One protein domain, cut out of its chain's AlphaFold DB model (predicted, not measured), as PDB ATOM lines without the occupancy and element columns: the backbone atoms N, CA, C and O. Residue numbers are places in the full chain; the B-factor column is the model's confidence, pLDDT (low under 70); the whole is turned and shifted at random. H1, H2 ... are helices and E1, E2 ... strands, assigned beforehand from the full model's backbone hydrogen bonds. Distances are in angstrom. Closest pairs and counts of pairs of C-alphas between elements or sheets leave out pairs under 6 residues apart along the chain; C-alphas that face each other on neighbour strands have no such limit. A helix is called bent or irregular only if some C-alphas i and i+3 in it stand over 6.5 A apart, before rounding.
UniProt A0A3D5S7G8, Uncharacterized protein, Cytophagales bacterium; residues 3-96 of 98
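AT A GLANCE: This is residues 3 to 96 of the 98 residues of an uncharacterized protein of Cytophagales bacterium (UniProt A0A3D5S7G8). One strongly twisted sheet of six strands, with sharp bends in E1, E3 and E6, is rolled part of the way towards a barrel but stays open, its edge strands E1 and E5 apart. After E6 a thin tail leads away from this body to the small helix H1, and residues 87 to 93 stick out free at the far end of it. The printed part has 94 residues, with six named strands followed by one named helix, in the order E1 E2 E3 E4 E5 E6 H1. The sheet runs E1 E6 E2 E3 E4 E5, antiparallel throughout, and the class is mostly strand. The whole is loose, with a radius of gyration of the C-alphas of 15.4 A, and it spans 45 by 39 by 21 A.

IN THESE COORDINATES: E1, residues 3 to 16, begins with C-alpha 3 at (71.775, 182.496, 149.732) and is 27.1 A long; it bends by 100 degrees at residue 13. E2 is residues 24 to 30, 18.6 A. E3, residues 33 to 43, is 24.3 A long and bends by 83 degrees at residue 40. E4 is residues 53 to 58, 14.8 A, and E5 is residues 64 to 68, 13.5 A. E6, residues 73 to 83, is 28.8 A long and bends by 60 degrees at residue 77; C-alpha 83 is at (67.031, 180.124, 148.754). H1, residues 88 to 94, is 10.1 A long and ends with C-alpha 94 at (59.567, 179.466, 138.111). It is irregular: C-alphas 89 and 92 are 7.5 A apart.

HOW THE PARTS SIT: In the sheet, edge strand E1 is antiparallel to E6 at 158 degrees, with N 7 and O 79 at 2.8 A and N 74 and O 15 at 2.8 A, within hydrogen-bond range. E6 and E2 are antiparallel at 134 degrees, with N 25 and O 78 at 2.8 A. E2, E3, E4 and E5 form a meander, each strand the antiparallel neighbour of the one before. The hairpin E2 and E3 has N 39 and O 24 at 2.8 A; the hairpin E3 and E4 has N 40 and O 55 at 3.0 A; the hairpin E4 and E5 has N 65 and O 56 at 2.8 A. E5 and E6 are apart. H1 is not on the sheet. In H1, 1 of 3 O i to N i+4 pairs and 3 of 4 O i to N i+3 pairs are within hydrogen-bond range.

THE WHOLE: The two C-alphas farthest apart are those of Gly 32 and Asp 92, 47.6 A. The printed part has no cut and no long link. The mean pLDDT of the printed part is 73.7; 41 residues are under 70, among them residues 42 to 53 and residues 90 to 96.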
ATOM      1  N   PHE A   3      71.466 182.437 148.300       57.78
ATOM      2  CA  PHE A   3      71.775 182.496 149.732       57.78
ATOM      3  C   PHE A   3      71.549 181.129 150.387       57.78
ATOM      4  O   PHE A   3      70.536 180.466 150.163       57.78
ATOM      5  N   ILE A   4      72.498 180.707 151.227       59.31
ATOM      6  CA  ILE A   4      72.345 179.521 152.078       59.31
ATOM      7  C   ILE A   4      71.902 179.990 153.456       59.31
ATOM      8  O   ILE A   4      72.679 180.596 154.196       59.31
ATOM      9  N   ASN A   5      70.661 179.671 153.814       67.38
ATOM     10  CA  ASN A   5      70.132 179.959 155.139       67.38
ATOM     11  C   ASN A   5      70.381 178.772 156.069       67.38
ATOM     12  O   ASN A   5      69.880 177.673 155.841       67.38
ATOM     13  N   VAL A   6      71.154 178.992 157.137       62.97
ATOM     14  CA  VAL A   6      71.447 177.968 158.150       62.97
ATOM     15  C   VAL A   6      70.553 178.161 159.364       62.97
ATOM     16  O   VAL A   6      70.608 179.187 160.040       62.97
ATOM     17  N   ARG A   7      69.762 177.138 159.685       71.06
ATOM     18  CA  ARG A   7      68.993 177.066 160.928       71.06
ATOM     19  C   ARG A   7      69.747 176.219 161.938       71.06
ATOM     20  O   ARG A   7      69.952 175.023 161.742       71.06
ATOM     21  N   LYS A   8      70.147 176.843 163.044       62.81
ATOM     22  CA  LYS A   8      70.790 176.151 164.163       62.81
ATOM     23  C   LYS A   8      69.790 175.205 164.828       62.81
ATOM     24  O   LYS A   8      68.698 175.631 165.202       62.81
ATOM     25  N   THR A   9      70.165 173.943 165.004       62.44
ATOM     26  CA  THR A   9      69.382 172.999 165.811       62.44
ATOM     27  C   THR A   9      69.729 173.184 167.286       62.44
ATOM     28  O   THR A   9      70.873 173.460 167.648       62.44
ATOM     29  N   SER A  10      68.742 173.031 168.168       55.16
ATOM     30  CA  SER A  10      68.921 173.158 169.625       55.16
ATOM     31  C   SER A  10      69.780 172.038 170.224       55.16
ATOM     32  O   SER A  10      70.250 172.158 171.350       55.16
ATOM     33  N   GLN A  11      69.972 170.946 169.478       60.59
ATOM     34  CA  GLN A  11      70.775 169.793 169.865       60.59
ATOM     35  C   GLN A  11      71.891 169.580 168.849       60.59
ATOM     36  O   GLN A  11      71.643 169.513 167.641       60.59
ATOM     37  N   SER A  12      73.116 169.487 169.362       70.62
ATOM     38  CA  SER A  12      74.295 169.101 168.600       70.62
ATOM     39  C   SER A  12      74.606 167.630 168.850       70.62
ATOM     40  O   SER A  12      74.824 167.251 170.001       70.62
ATOM     41  N   ASN A  13      74.656 166.820 167.792       77.81
ATOM     42  CA  ASN A  13      74.932 165.387 167.893       77.81
ATOM     43  C   ASN A  13      76.284 165.055 167.265       77.81
ATOM     44  O   ASN A  13      76.559 165.443 166.127       77.81
ATOM     45  N   THR A  14      77.109 164.312 168.000       87.75
ATOM     46  CA  THR A  14      78.349 163.745 167.465       87.75
ATOM     47  C   THR A  14      78.020 162.457 166.721       87.75
ATOM     48  O   THR A  14      77.603 161.482 167.341       87.75
ATOM     49  N   ILE A  15      78.219 162.446 165.405       86.62
ATOM     50  CA  ILE A  15      77.934 161.297 164.530       86.62
ATOM     51  C   ILE A  15      79.120 161.009 163.610       86.62
ATOM     52  O   ILE A  15      80.055 161.810 163.518       86.62
ATOM     53  N   LYS A  16      79.104 159.870 162.912       85.19
ATOM     54  CA  LYS A  16      80.053 159.640 161.819       85.19
ATOM     55  C   LYS A  16      79.741 160.591 160.674       85.19
ATOM     56  O   LYS A  16      78.581 160.840 160.369       85.19
ATOM     57  N   ARG A  17      80.777 161.108 160.007       81.62
ATOM     58  CA  ARG A  17      80.591 161.962 158.822       81.62
ATOM     59  C   ARG A  17      79.762 161.277 157.730       81.62
ATOM     60  O   ARG A  17      78.995 161.946 157.052       81.62
ATOM     61  N   SER A  18      79.910 159.964 157.593       80.06
ATOM     62  CA  SER A  18      79.147 159.124 156.669       80.06
ATOM     63  C   SER A  18      77.650 159.051 156.985       80.06
ATOM     64  O   SER A  18      76.875 158.783 156.072       80.06
ATOM     65  N   ASP A  19      77.249 159.353 158.223       83.44
ATOM     66  CA  ASP A  19      75.852 159.354 158.671       83.44
ATOM     67  C   ASP A  19      75.188 160.739 158.584       83.44
ATOM     68  O   ASP A  19      73.992 160.865 158.860       83.44
ATOM     69  N   VAL A  20      75.941 161.790 158.226       85.12
ATOM     70  CA  VAL A  20      75.379 163.132 158.016       85.12
ATOM     71  C   VAL A  20      74.401 163.072 156.849       85.12
ATOM     72  O   VAL A  20      74.725 162.564 155.776       85.12
ATOM     73  N   LYS A  21      73.205 163.622 157.037       86.38
ATOM     74  CA  LYS A  21      72.136 163.613 156.035       86.38
ATOM     75  C   LYS A  21      72.199 164.847 155.148       86.38
ATOM     76  O   LYS A  21      72.615 165.927 155.570       86.38
ATOM     77  N   MET A  22      71.753 164.704 153.901       85.06
ATOM     78  CA  MET A  22      71.551 165.856 153.022       85.06
ATOM     79  C   MET A  22      70.630 166.872 153.711       85.06
ATOM     80  O   MET A  22      69.624 166.493 154.309       85.06
ATOM     81  N   GLY A  23      70.986 168.153 153.637       85.88
ATOM     82  CA  GLY A  23      70.275 169.219 154.344       85.88
ATOM     83  C   GLY A  23      70.818 169.514 155.744       85.88
ATOM     84  O   GLY A  23      70.446 170.532 156.319       85.88
ATOM     85  N   GLU A  24      71.718 168.697 156.296       89.00
ATOM     86  CA  GLU A  24      72.355 168.972 157.588       89.00
ATOM     87  C   GLU A  24      73.598 169.856 157.445       89.00
ATOM     88  O   GLU A  24      74.290 169.868 156.424       89.00
ATOM     89  N   VAL A  25      73.890 170.599 158.509       89.06
ATOM     90  CA  VAL A  25      75.107 171.388 158.681       89.06
ATOM     91  C   VAL A  25      75.920 170.774 159.804       89.06
ATOM     92  O   VAL A  25      75.394 170.528 160.891       89.06
ATOM     93  N   PHE A  26      77.209 170.556 159.574       88.69
ATOM     94  CA  PHE A  26      78.100 169.973 160.570       88.69
ATOM     95  C   PHE A  26      79.439 170.694 160.651       88.69
ATOM     96  O   PHE A  26      79.917 171.304 159.694       88.69
ATOM     97  N   VAL A  27      80.062 170.584 161.818       88.81
ATOM     98  CA  VAL A  27      81.418 171.051 162.085       88.81
ATOM     99  C   VAL A  27      82.372 169.876 161.941       88.81
ATOM    100  O   VAL A  27      82.201 168.830 162.574       88.81
ATOM    101  N   ALA A  28      83.402 170.059 161.122       84.38
ATOM    102  CA  ALA A  28      84.498 169.118 160.984       84.38
ATOM    103  C   ALA A  28      85.827 169.788 161.338       84.38
ATOM    104  O   ALA A  28      86.163 170.856 160.828       84.38
ATOM    105  N   ALA A  29      86.600 169.114 162.190       74.56
ATOM    106  CA  ALA A  29      87.974 169.489 162.483       74.56
ATOM    107  C   ALA A  29      88.929 168.836 161.467       74.56
ATOM    108  O   ALA A  29      88.927 167.612 161.288       74.56
ATOM    109  N   GLY A  30      89.746 169.653 160.808       65.69
ATOM    110  CA  GLY A  30      90.817 169.229 159.904       65.69
ATOM    111  C   GLY A  30      91.997 170.190 160.014       65.69
ATOM    112  O   GLY A  30      91.786 171.392 160.138       65.69
ATOM    113  N   ASP A  31      93.222 169.664 160.039       62.97
ATOM    114  CA  ASP A  31      94.478 170.434 160.012       62.97
ATOM    115  C   ASP A  31      94.548 171.605 161.016       62.97
ATOM    116  O   ASP A  31      95.051 172.687 160.722       62.97
ATOM    117  N   GLY A  32      94.001 171.398 162.220       65.12
ATOM    118  CA  GLY A  32      93.981 172.399 163.294       65.12
ATOM    119  C   GLY A  32      92.911 173.490 163.156       65.12
ATOM    120  O   GLY A  32      92.883 174.410 163.969       65.12
ATOM    121  N   ARG A  33      92.012 173.397 162.166       72.88
ATOM    122  CA  ARG A  33      90.898 174.334 161.947       72.88
ATOM    123  C   ARG A  33      89.545 173.636 162.088       72.88
ATOM    124  O   ARG A  33      89.392 172.468 161.730       72.88
ATOM    125  N   GLN A  34      88.558 174.364 162.609       81.62
ATOM    126  CA  GLN A  34      87.154 173.953 162.589       81.62
ATOM    127  C   GLN A  34      86.478 174.604 161.385       81.62
ATOM    128  O   GLN A  34      86.378 175.826 161.322       81.62
ATOM    129  N   ASN A  35      86.021 173.787 160.442       85.88
ATOM    130  CA  ASN A  35      85.257 174.247 159.289       85.88
ATOM    131  C   ASN A  35      83.804 173.791 159.428       85.88
ATOM    132  O   ASN A  35      83.531 172.698 159.935       85.88
ATOM    133  N   VAL A  36      82.880 174.628 158.959       87.94
ATOM    134  CA  VAL A  36      81.444 174.339 158.957       87.94
ATOM    135  C   VAL A  36      81.012 174.038 157.531       87.94
ATOM    136  O   VAL A  36      81.309 174.806 156.615       87.94
ATOM    137  N   TYR A  37      80.308 172.928 157.347       88.12
ATOM    138  CA  TYR A  37      79.889 172.452 156.037       88.12
ATOM    139  C   TYR A  37      78.384 172.232 155.988       88.12
ATOM    140  O   TYR A  37      77.822 171.615 156.891       88.12
ATOM    141  N   ALA A  38      77.755 172.681 154.905       88.94
ATOM    142  CA  ALA A  38      76.401 172.283 154.532       88.94
ATOM    143  C   ALA A  38      76.464 171.041 153.636       88.94
ATOM    144  O   ALA A  38      77.164 171.053 152.623       88.94
ATOM    145  N   HIS A  39      75.761 169.966 153.998       88.12
ATOM    146  CA  HIS A  39      75.709 168.751 153.191       88.12
ATOM    147  C   HIS A  39      74.698 168.894 152.055       88.12
ATOM    148  O   HIS A  39      73.488 168.932 152.292       88.12
ATOM    149  N   THR A  40      75.189 168.937 150.817       85.62
ATOM    150  CA  THR A  40      74.361 169.153 149.622       85.62
ATOM    151  C   THR A  40      74.008 167.870 148.881       85.62
ATOM    152  O   THR A  40      73.200 167.906 147.960       85.62
ATOM    153  N   GLY A  41      74.592 166.739 149.272       80.75
ATOM    154  CA  GLY A  41      74.285 165.433 148.707       80.75
ATOM    155  C   GLY A  41      75.509 164.538 148.590       80.75
ATOM    156  O   GLY A  41      76.611 164.871 149.024       80.75
ATOM    157  N   VAL A  42      75.308 163.375 147.991       68.25
ATOM    158  CA  VAL A  42      76.358 162.386 147.765       68.25
ATOM    159  C   VAL A  42      76.805 162.457 146.314       68.25
ATOM    160  O   VAL A  42      75.981 162.369 145.404       68.25
ATOM    161  N   ARG A  43      78.118 162.520 146.083       63.91
ATOM    162  CA  ARG A  43      78.662 162.278 144.747       63.91
ATOM    163  C   ARG A  43      78.919 160.784 144.578       63.91
ATOM    164  O   ARG A  43      79.868 160.243 145.152       63.91
ATOM    165  N   THR A  44      78.089 160.127 143.771       56.28
ATOM    166  CA  THR A  44      78.322 158.746 143.334       56.28
ATOM    167  C   THR A  44      79.494 158.748 142.358       56.28
ATOM    168  O   THR A  44      79.413 159.314 141.269       56.28
ATOM    169  N   VAL A  45      80.615 158.159 142.763       57.03
ATOM    170  CA  VAL A  45      81.766 157.922 141.884       57.03
ATOM    171  C   VAL A  45      81.618 156.505 141.318       57.03
ATOM    172  O   VAL A  45      81.128 155.638 142.047       57.03
ATOM    173  N   PRO A  46      81.979 156.239 140.047       56.69
ATOM    174  CA  PRO A  46      81.859 154.906 139.469       56.69
ATOM    175  C   PRO A  46      82.462 153.809 140.369       56.69
ATOM    176  O   PRO A  46      83.505 154.046 140.990       56.69
ATOM    177  N   PRO A  47      81.856 152.602 140.415       55.03
ATOM    178  CA  PRO A  47      82.150 151.556 141.408       55.03
ATOM    179  C   PRO A  47      83.617 151.110 141.502       55.03
ATOM    180  O   PRO A  47      84.010 150.483 142.481       55.03
ATOM    181  N   SER A  48      84.441 151.425 140.502       57.16
ATOM    182  CA  SER A  48      85.839 151.007 140.413       57.16
ATOM    183  C   SER A  48      86.827 151.823 141.264       57.16
ATOM    184  O   SER A  48      87.997 151.450 141.305       57.16
ATOM    185  N   THR A  49      86.428 152.920 141.935       52.47
ATOM    186  CA  THR A  49      87.404 153.898 142.491       52.47
ATOM    187  C   THR A  49      87.164 154.441 143.917       52.47
ATOM    188  O   THR A  49      87.626 155.536 144.228       52.47
ATOM    189  N   LYS A  50      86.613 153.645 144.850       52.81
ATOM    190  CA  LYS A  50      86.463 153.985 146.300       52.81
ATOM    191  C   LYS A  50      85.255 154.916 146.629       52.81
ATOM    192  O   LYS A  50      84.578 155.361 145.707       52.81
ATOM    193  N   PRO A  51      84.885 155.112 147.922       56.09
ATOM    194  CA  PRO A  51      83.496 155.203 148.377       56.09
ATOM    195  C   PRO A  51      82.812 156.543 148.078       56.09
ATOM    196  O   PRO A  51      83.462 157.554 147.817       56.09
ATOM    197  N   VAL A  52      81.478 156.507 148.190       56.34
ATOM    198  CA  VAL A  52      80.540 157.628 148.397       56.34
ATOM    199  C   VAL A  52      81.261 158.859 148.953       56.34
ATOM    200  O   VAL A  52      81.707 158.862 150.102       56.34
ATOM    201  N   ARG A  53      81.400 159.901 148.126       66.19
ATOM    202  CA  ARG A  53      82.019 161.161 148.548       66.19
ATOM    203  C   ARG A  53      80.946 162.067 149.125       66.19
ATOM    204  O   ARG A  53      79.918 162.302 148.486       66.19
ATOM    205  N   PHE A  54      81.221 162.599 150.311       75.69
ATOM    206  CA  PHE A  54      80.501 163.751 150.824       75.69
ATOM    207  C   PHE A  54      80.624 164.889 149.805       75.69
ATOM    208  O   PHE A  54      81.740 165.222 149.393       75.69
ATOM    209  N   GLN A  55      79.494 165.479 149.421       83.06
ATOM    210  CA  GLN A  55      79.451 166.744 148.706       83.06
ATOM    211  C   GLN A  55      78.765 167.784 149.590       83.06
ATOM    212  O   GLN A  55      77.713 167.542 150.195       83.06
ATOM    213  N   GLY A  56      79.395 168.944 149.685       84.69
ATOM    214  CA  GLY A  56      78.868 170.057 150.446       84.69
ATOM    215  C   GLY A  56      79.521 171.371 150.079       84.69
ATOM    216  O   GLY A  56      80.286 171.456 149.120       84.69
ATOM    217  N   ILE A  57      79.222 172.392 150.867       86.38
ATOM    218  CA  ILE A  57      79.766 173.742 150.711       86.38
ATOM    219  C   ILE A  57      80.432 174.128 152.023       86.38
ATOM    220  O   ILE A  57      79.834 173.962 153.090       86.38
ATOM    221  N   ASN A  58      81.670 174.616 151.955       86.94
ATOM    222  CA  ASN A  58      82.312 175.227 153.111       86.94
ATOM    223  C   ASN A  58      81.673 176.596 153.350       86.94
ATOM    224  O   ASN A  58      81.808 177.498 152.530       86.94
ATOM    225  N   LEU A  59      80.997 176.764 154.481       83.56
ATOM    226  CA  LEU A  59      80.264 177.994 154.772       83.56
ATOM    227  C   LEU A  59      81.172 179.192 155.075       83.56
ATOM    228  O   LEU A  59      80.707 180.324 155.034       83.56
ATOM    229  N   ALA A  60      82.457 178.965 155.362       82.44
ATOM    230  CA  ALA A  60      83.418 180.048 155.556       82.44
ATOM    231  C   ALA A  60      83.930 180.628 154.228       82.44
ATOM    232  O   ALA A  60      84.247 181.812 154.172       82.44
ATOM    233  N   THR A  61      84.039 179.807 153.176       81.75
ATOM    234  CA  THR A  61      84.613 180.223 151.881       81.75
ATOM    235  C   THR A  61      83.589 180.294 150.751       81.75
ATOM    236  O   THR A  61      83.866 180.899 149.724       81.75
ATOM    237  N   GLY A  62      82.418 179.672 150.911       80.12
ATOM    238  CA  GLY A  62      81.429 179.494 149.845       80.12
ATOM    239  C   GLY A  62      81.831 178.451 148.796       80.12
ATOM    240  O   GLY A  62      81.088 178.219 147.846       80.12
ATOM    241  N   GLU A  63      82.986 177.802 148.948       81.69
ATOM    242  CA  GLU A  63      83.511 176.890 147.937       81.69
ATOM    243  C   GLU A  63      82.918 175.477 148.067       81.69
ATOM    244  O   GLU A  63      82.712 174.982 149.187       81.69
ATOM    245  N   PRO A  64      82.699 174.781 146.934       80.81
ATOM    246  CA  PRO A  64      82.365 173.367 146.941       80.81
ATOM    247  C   PRO A  64      83.438 172.553 147.667       80.81
ATOM    248  O   PRO A  64      84.623 172.600 147.341       80.81
ATOM    249  N   ALA A  65      83.006 171.745 148.626       77.69
ATOM    250  CA  ALA A  65      83.841 170.804 149.341       77.69
ATOM    251  C   ALA A  65      83.445 169.382 148.944       77.69
ATOM    252  O   ALA A  65      82.291 168.971 149.076       77.69
ATOM    253  N   SER A  66      84.431 168.609 148.493       73.31
ATOM    254  CA  SER A  66      84.294 167.162 148.371       73.31
ATOM    255  C   SER A  66      85.373 166.508 149.208       73.31
ATOM    256  O   SER A  66      86.556 166.802 149.035       73.31
ATOM    257  N   THR A  67      84.978 165.645 150.135       64.06
ATOM    258  CA  THR A  67      85.937 164.850 150.903       64.06
ATOM    259  C   THR A  67      85.632 163.389 150.659       64.06
ATOM    260  O   THR A  67      84.472 162.979 150.594       64.06
ATOM    261  N   GLU A  68      86.681 162.583 150.529       61.19
ATOM    262  CA  GLU A  68      86.527 161.148 150.738       61.19
ATOM    263  C   GLU A  68      85.947 160.976 152.143       61.19
ATOM    264  O   GLU A  68      86.360 161.689 153.068       61.19
ATOM    265  N   ASN A  69      84.915 160.143 152.279       58.81
ATOM    266  CA  ASN A  69      84.282 159.876 153.564       58.81
ATOM    267  C   ASN A  69      85.318 159.201 154.470       58.81
ATOM    268  O   ASN A  69      85.464 157.984 154.496       58.81
ATOM    269  N   GLY A  70      86.104 160.002 155.182       59.66
ATOM    270  CA  GLY A  70      86.781 159.534 156.371       59.66
ATOM    271  C   GLY A  70      85.715 159.401 157.446       59.66
ATOM    272  O   GLY A  70      85.048 160.390 157.742       59.66
ATOM    273  N   ASP A  71      85.583 158.220 158.050       67.94
ATOM    274  CA  ASP A  71      84.677 157.909 159.176       67.94
ATOM    275  C   ASP A  71      85.062 158.631 160.487       67.94
ATOM    276  O   ASP A  71      84.948 158.108 161.605       67.94
ATOM    277  N   ARG A  72      85.555 159.866 160.370       78.50
ATOM    278  CA  ARG A  72      85.796 160.758 161.493       78.50
ATOM    279  C   ARG A  72      84.460 161.222 162.049       78.50
ATOM    280  O   ARG A  72      83.498 161.450 161.313       78.50
ATOM    281  N   ASN A  73      84.441 161.388 163.362       86.12
ATOM    282  CA  ASN A  73      83.291 161.950 164.042       86.12
ATOM    283  C   ASN A  73      83.196 163.446 163.718       86.12
ATOM    284  O   ASN A  73      84.208 164.150 163.655       86.12
ATOM    285  N   VAL A  74      81.975 163.914 163.505       87.94
ATOM    286  CA  VAL A  74      81.623 165.312 163.258       87.94
ATOM    287  C   VAL A  74      80.461 165.699 164.159       87.94
ATOM    288  O   VAL A  74      79.788 164.828 164.707       87.94
ATOM    289  N   ILE A  75      80.227 166.998 164.312       90.06
ATOM    290  CA  ILE A  75      79.129 167.514 165.130       90.06
ATOM    291  C   ILE A  75      78.102 168.145 164.199       90.06
ATOM    292  O   ILE A  75      78.399 169.168 163.587       90.06
ATOM    293  N   VAL A  76      76.907 167.567 164.095       88.81
ATOM    294  CA  VAL A  76      75.782 168.209 163.397       88.81
ATOM    295  C   VAL A  76      75.262 169.346 164.271       88.81
ATOM    296  O   VAL A  76      75.012 169.145 165.456       88.81
ATOM    297  N   VAL A  77      75.145 170.544 163.701       88.38
ATOM    298  CA  VAL A  77      74.808 171.795 164.409       88.38
ATOM    299  C   VAL A  77      73.575 172.498 163.850       88.38
ATOM    300  O   VAL A  77      73.139 173.517 164.395       88.38
ATOM    301  N   GLY A  78      73.025 172.002 162.745       87.94
ATOM    302  CA  GLY A  78      71.897 172.649 162.106       87.94
ATOM    303  C   GLY A  78      71.416 171.951 160.851       87.94
ATOM    304  O   GLY A  78      71.915 170.896 160.464       87.94
ATOM    305  N   THR A  79      70.470 172.605 160.195       87.62
ATOM    306  CA  THR A  79      70.051 172.311 158.828       87.62
ATOM    307  C   THR A  79      70.213 173.548 157.955       87.62
ATOM    308  O   THR A  79      70.332 174.665 158.464       87.62
ATOM    309  N   TRP A  80      70.250 173.363 156.639       83.31
ATOM    310  CA  TRP A  80      70.317 174.459 155.679       83.31
ATOM    311  C   TRP A  80      69.186 174.372 154.655       83.31
ATOM    312  O   TRP A  80      68.705 173.284 154.334       83.31
ATOM    313  N   THR A  81      68.768 175.529 154.143       75.50
ATOM    314  CA  THR A  81      67.871 175.645 152.989       75.50
ATOM    315  C   THR A  81      68.551 176.450 151.888       75.50
ATOM    316  O   THR A  81      69.295 177.396 152.172       75.50
ATOM    317  N   LEU A  82      68.330 176.040 150.635       69.62
ATOM    318  CA  LEU A  82      68.736 176.806 149.463       69.62
ATOM    319  C   LEU A  82      67.629 177.802 149.135       69.62
ATOM    320  O   LEU A  82      66.549 177.380 148.724       69.62
ATOM    321  N   ASP A  83      67.920 179.090 149.266       67.19
ATOM    322  CA  ASP A  83      67.031 180.124 148.754       67.19
ATOM    323  C   ASP A  83      67.565 180.572 147.393       67.19
ATOM    324  O   ASP A  83      68.626 181.194 147.289       67.19
ATOM    325  N   VAL A  84      66.836 180.189 146.341       63.97
ATOM    326  CA  VAL A  84      67.126 180.583 144.960       63.97
ATOM    327  C   VAL A  84      66.380 181.877 144.678       63.97
ATOM    328  O   VAL A  84      65.151 181.901 144.597       63.97
ATOM    329  N   ASP A  85      67.131 182.958 144.522       63.28
ATOM    330  CA  ASP A  85      66.585 184.242 144.109       63.28
ATOM    331  C   ASP A  85      66.526 184.289 142.581       63.28
ATOM    332  O   ASP A  85      67.540 184.445 141.891       63.28
ATOM    333  N   ILE A  86      65.321 184.078 142.055       65.81
ATOM    334  CA  ILE A  86      65.055 184.051 140.622       65.81
ATOM    335  C   ILE A  86      64.965 185.495 140.130       65.81
ATOM    336  O   ILE A  86      64.068 186.242 140.529       65.81
ATOM    337  N   HIS A  87      65.891 185.866 139.239       67.50
ATOM    338  CA  HIS A  87      65.883 187.168 138.572       67.50
ATOM    339  C   HIS A  87      64.506 187.449 137.958       67.50
ATOM    340  O   HIS A  87      63.844 186.523 137.484       67.50
ATOM    341  N   GLU A  88      64.074 188.714 137.963       72.06
ATOM    342  CA  GLU A  88      62.705 189.087 137.577       72.06
ATOM    343  C   GLU A  88      62.297 188.533 136.209       72.06
ATOM    344  O   GLU A  88      61.198 187.999 136.074       72.06
ATOM    345  N   ASP A  89      63.232 188.535 135.260       77.81
ATOM    346  CA  ASP A  89      63.057 188.026 133.894       77.81
ATOM    347  C   ASP A  89      62.708 186.526 133.809       77.81
ATOM    348  O   ASP A  89      62.255 186.050 132.770       77.81
ATOM    349  N   TYR A  90      62.913 185.765 134.887       69.12
ATOM    350  CA  TYR A  90      62.661 184.323 134.952       69.12
ATOM    351  C   TYR A  90      61.569 183.937 135.960       69.12
ATOM    352  O   TYR A  90      61.287 182.746 136.130       69.12
ATOM    353  N   LYS A  91      60.915 184.911 136.613       66.38
ATOM    354  CA  LYS A  91      59.850 184.650 137.603       66.38
ATOM    355  C   LYS A  91      58.675 183.864 137.014       66.38
ATOM    356  O   LYS A  91      58.089 183.032 137.709       66.38
ATOM    357  N   ASP A  92      58.368 184.070 135.736       68.50
ATOM    358  CA  ASP A  92      57.273 183.369 135.055       68.50
ATOM    359  C   ASP A  92      57.601 181.897 134.768       68.50
ATOM    360  O   ASP A  92      56.717 181.044 134.831       68.50
ATOM    361  N   ILE A  93      58.877 181.571 134.537       62.00
ATOM    362  CA  ILE A  93      59.329 180.183 134.353       62.00
ATOM    363  C   ILE A  93      59.256 179.431 135.681       62.00
ATOM    364  O   ILE A  93      58.826 178.282 135.718       62.00
ATOM    365  N   ALA A  94      59.607 180.083 136.790       57.88
ATOM    366  CA  ALA A  94      59.567 179.466 138.111       57.88
ATOM    367  C   ALA A  94      58.155 179.049 138.558       57.88
ATOM    368  O   ALA A  94      58.006 178.033 139.230       57.88
ATOM    369  N   LYS A  95      57.113 179.782 138.143       57.91
ATOM    370  CA  LYS A  95      55.705 179.418 138.396       57.91
ATOM    371  C   LYS A  95      55.228 178.178 137.633       57.91
ATOM    372  O   LYS A  95      54.220 177.598 138.013       57.91
ATOM    373  N   LEU A  96      55.904 177.793 136.551       50.16
ATOM    374  CA  LEU A  96      55.530 176.642 135.718       50.16
ATOM    375  C   LEU A  96      56.030 175.298 136.273       50.16
ATOM    376  O   LEU A  96      55.621 174.250 135.780       50.16
TER     377      LEU A  96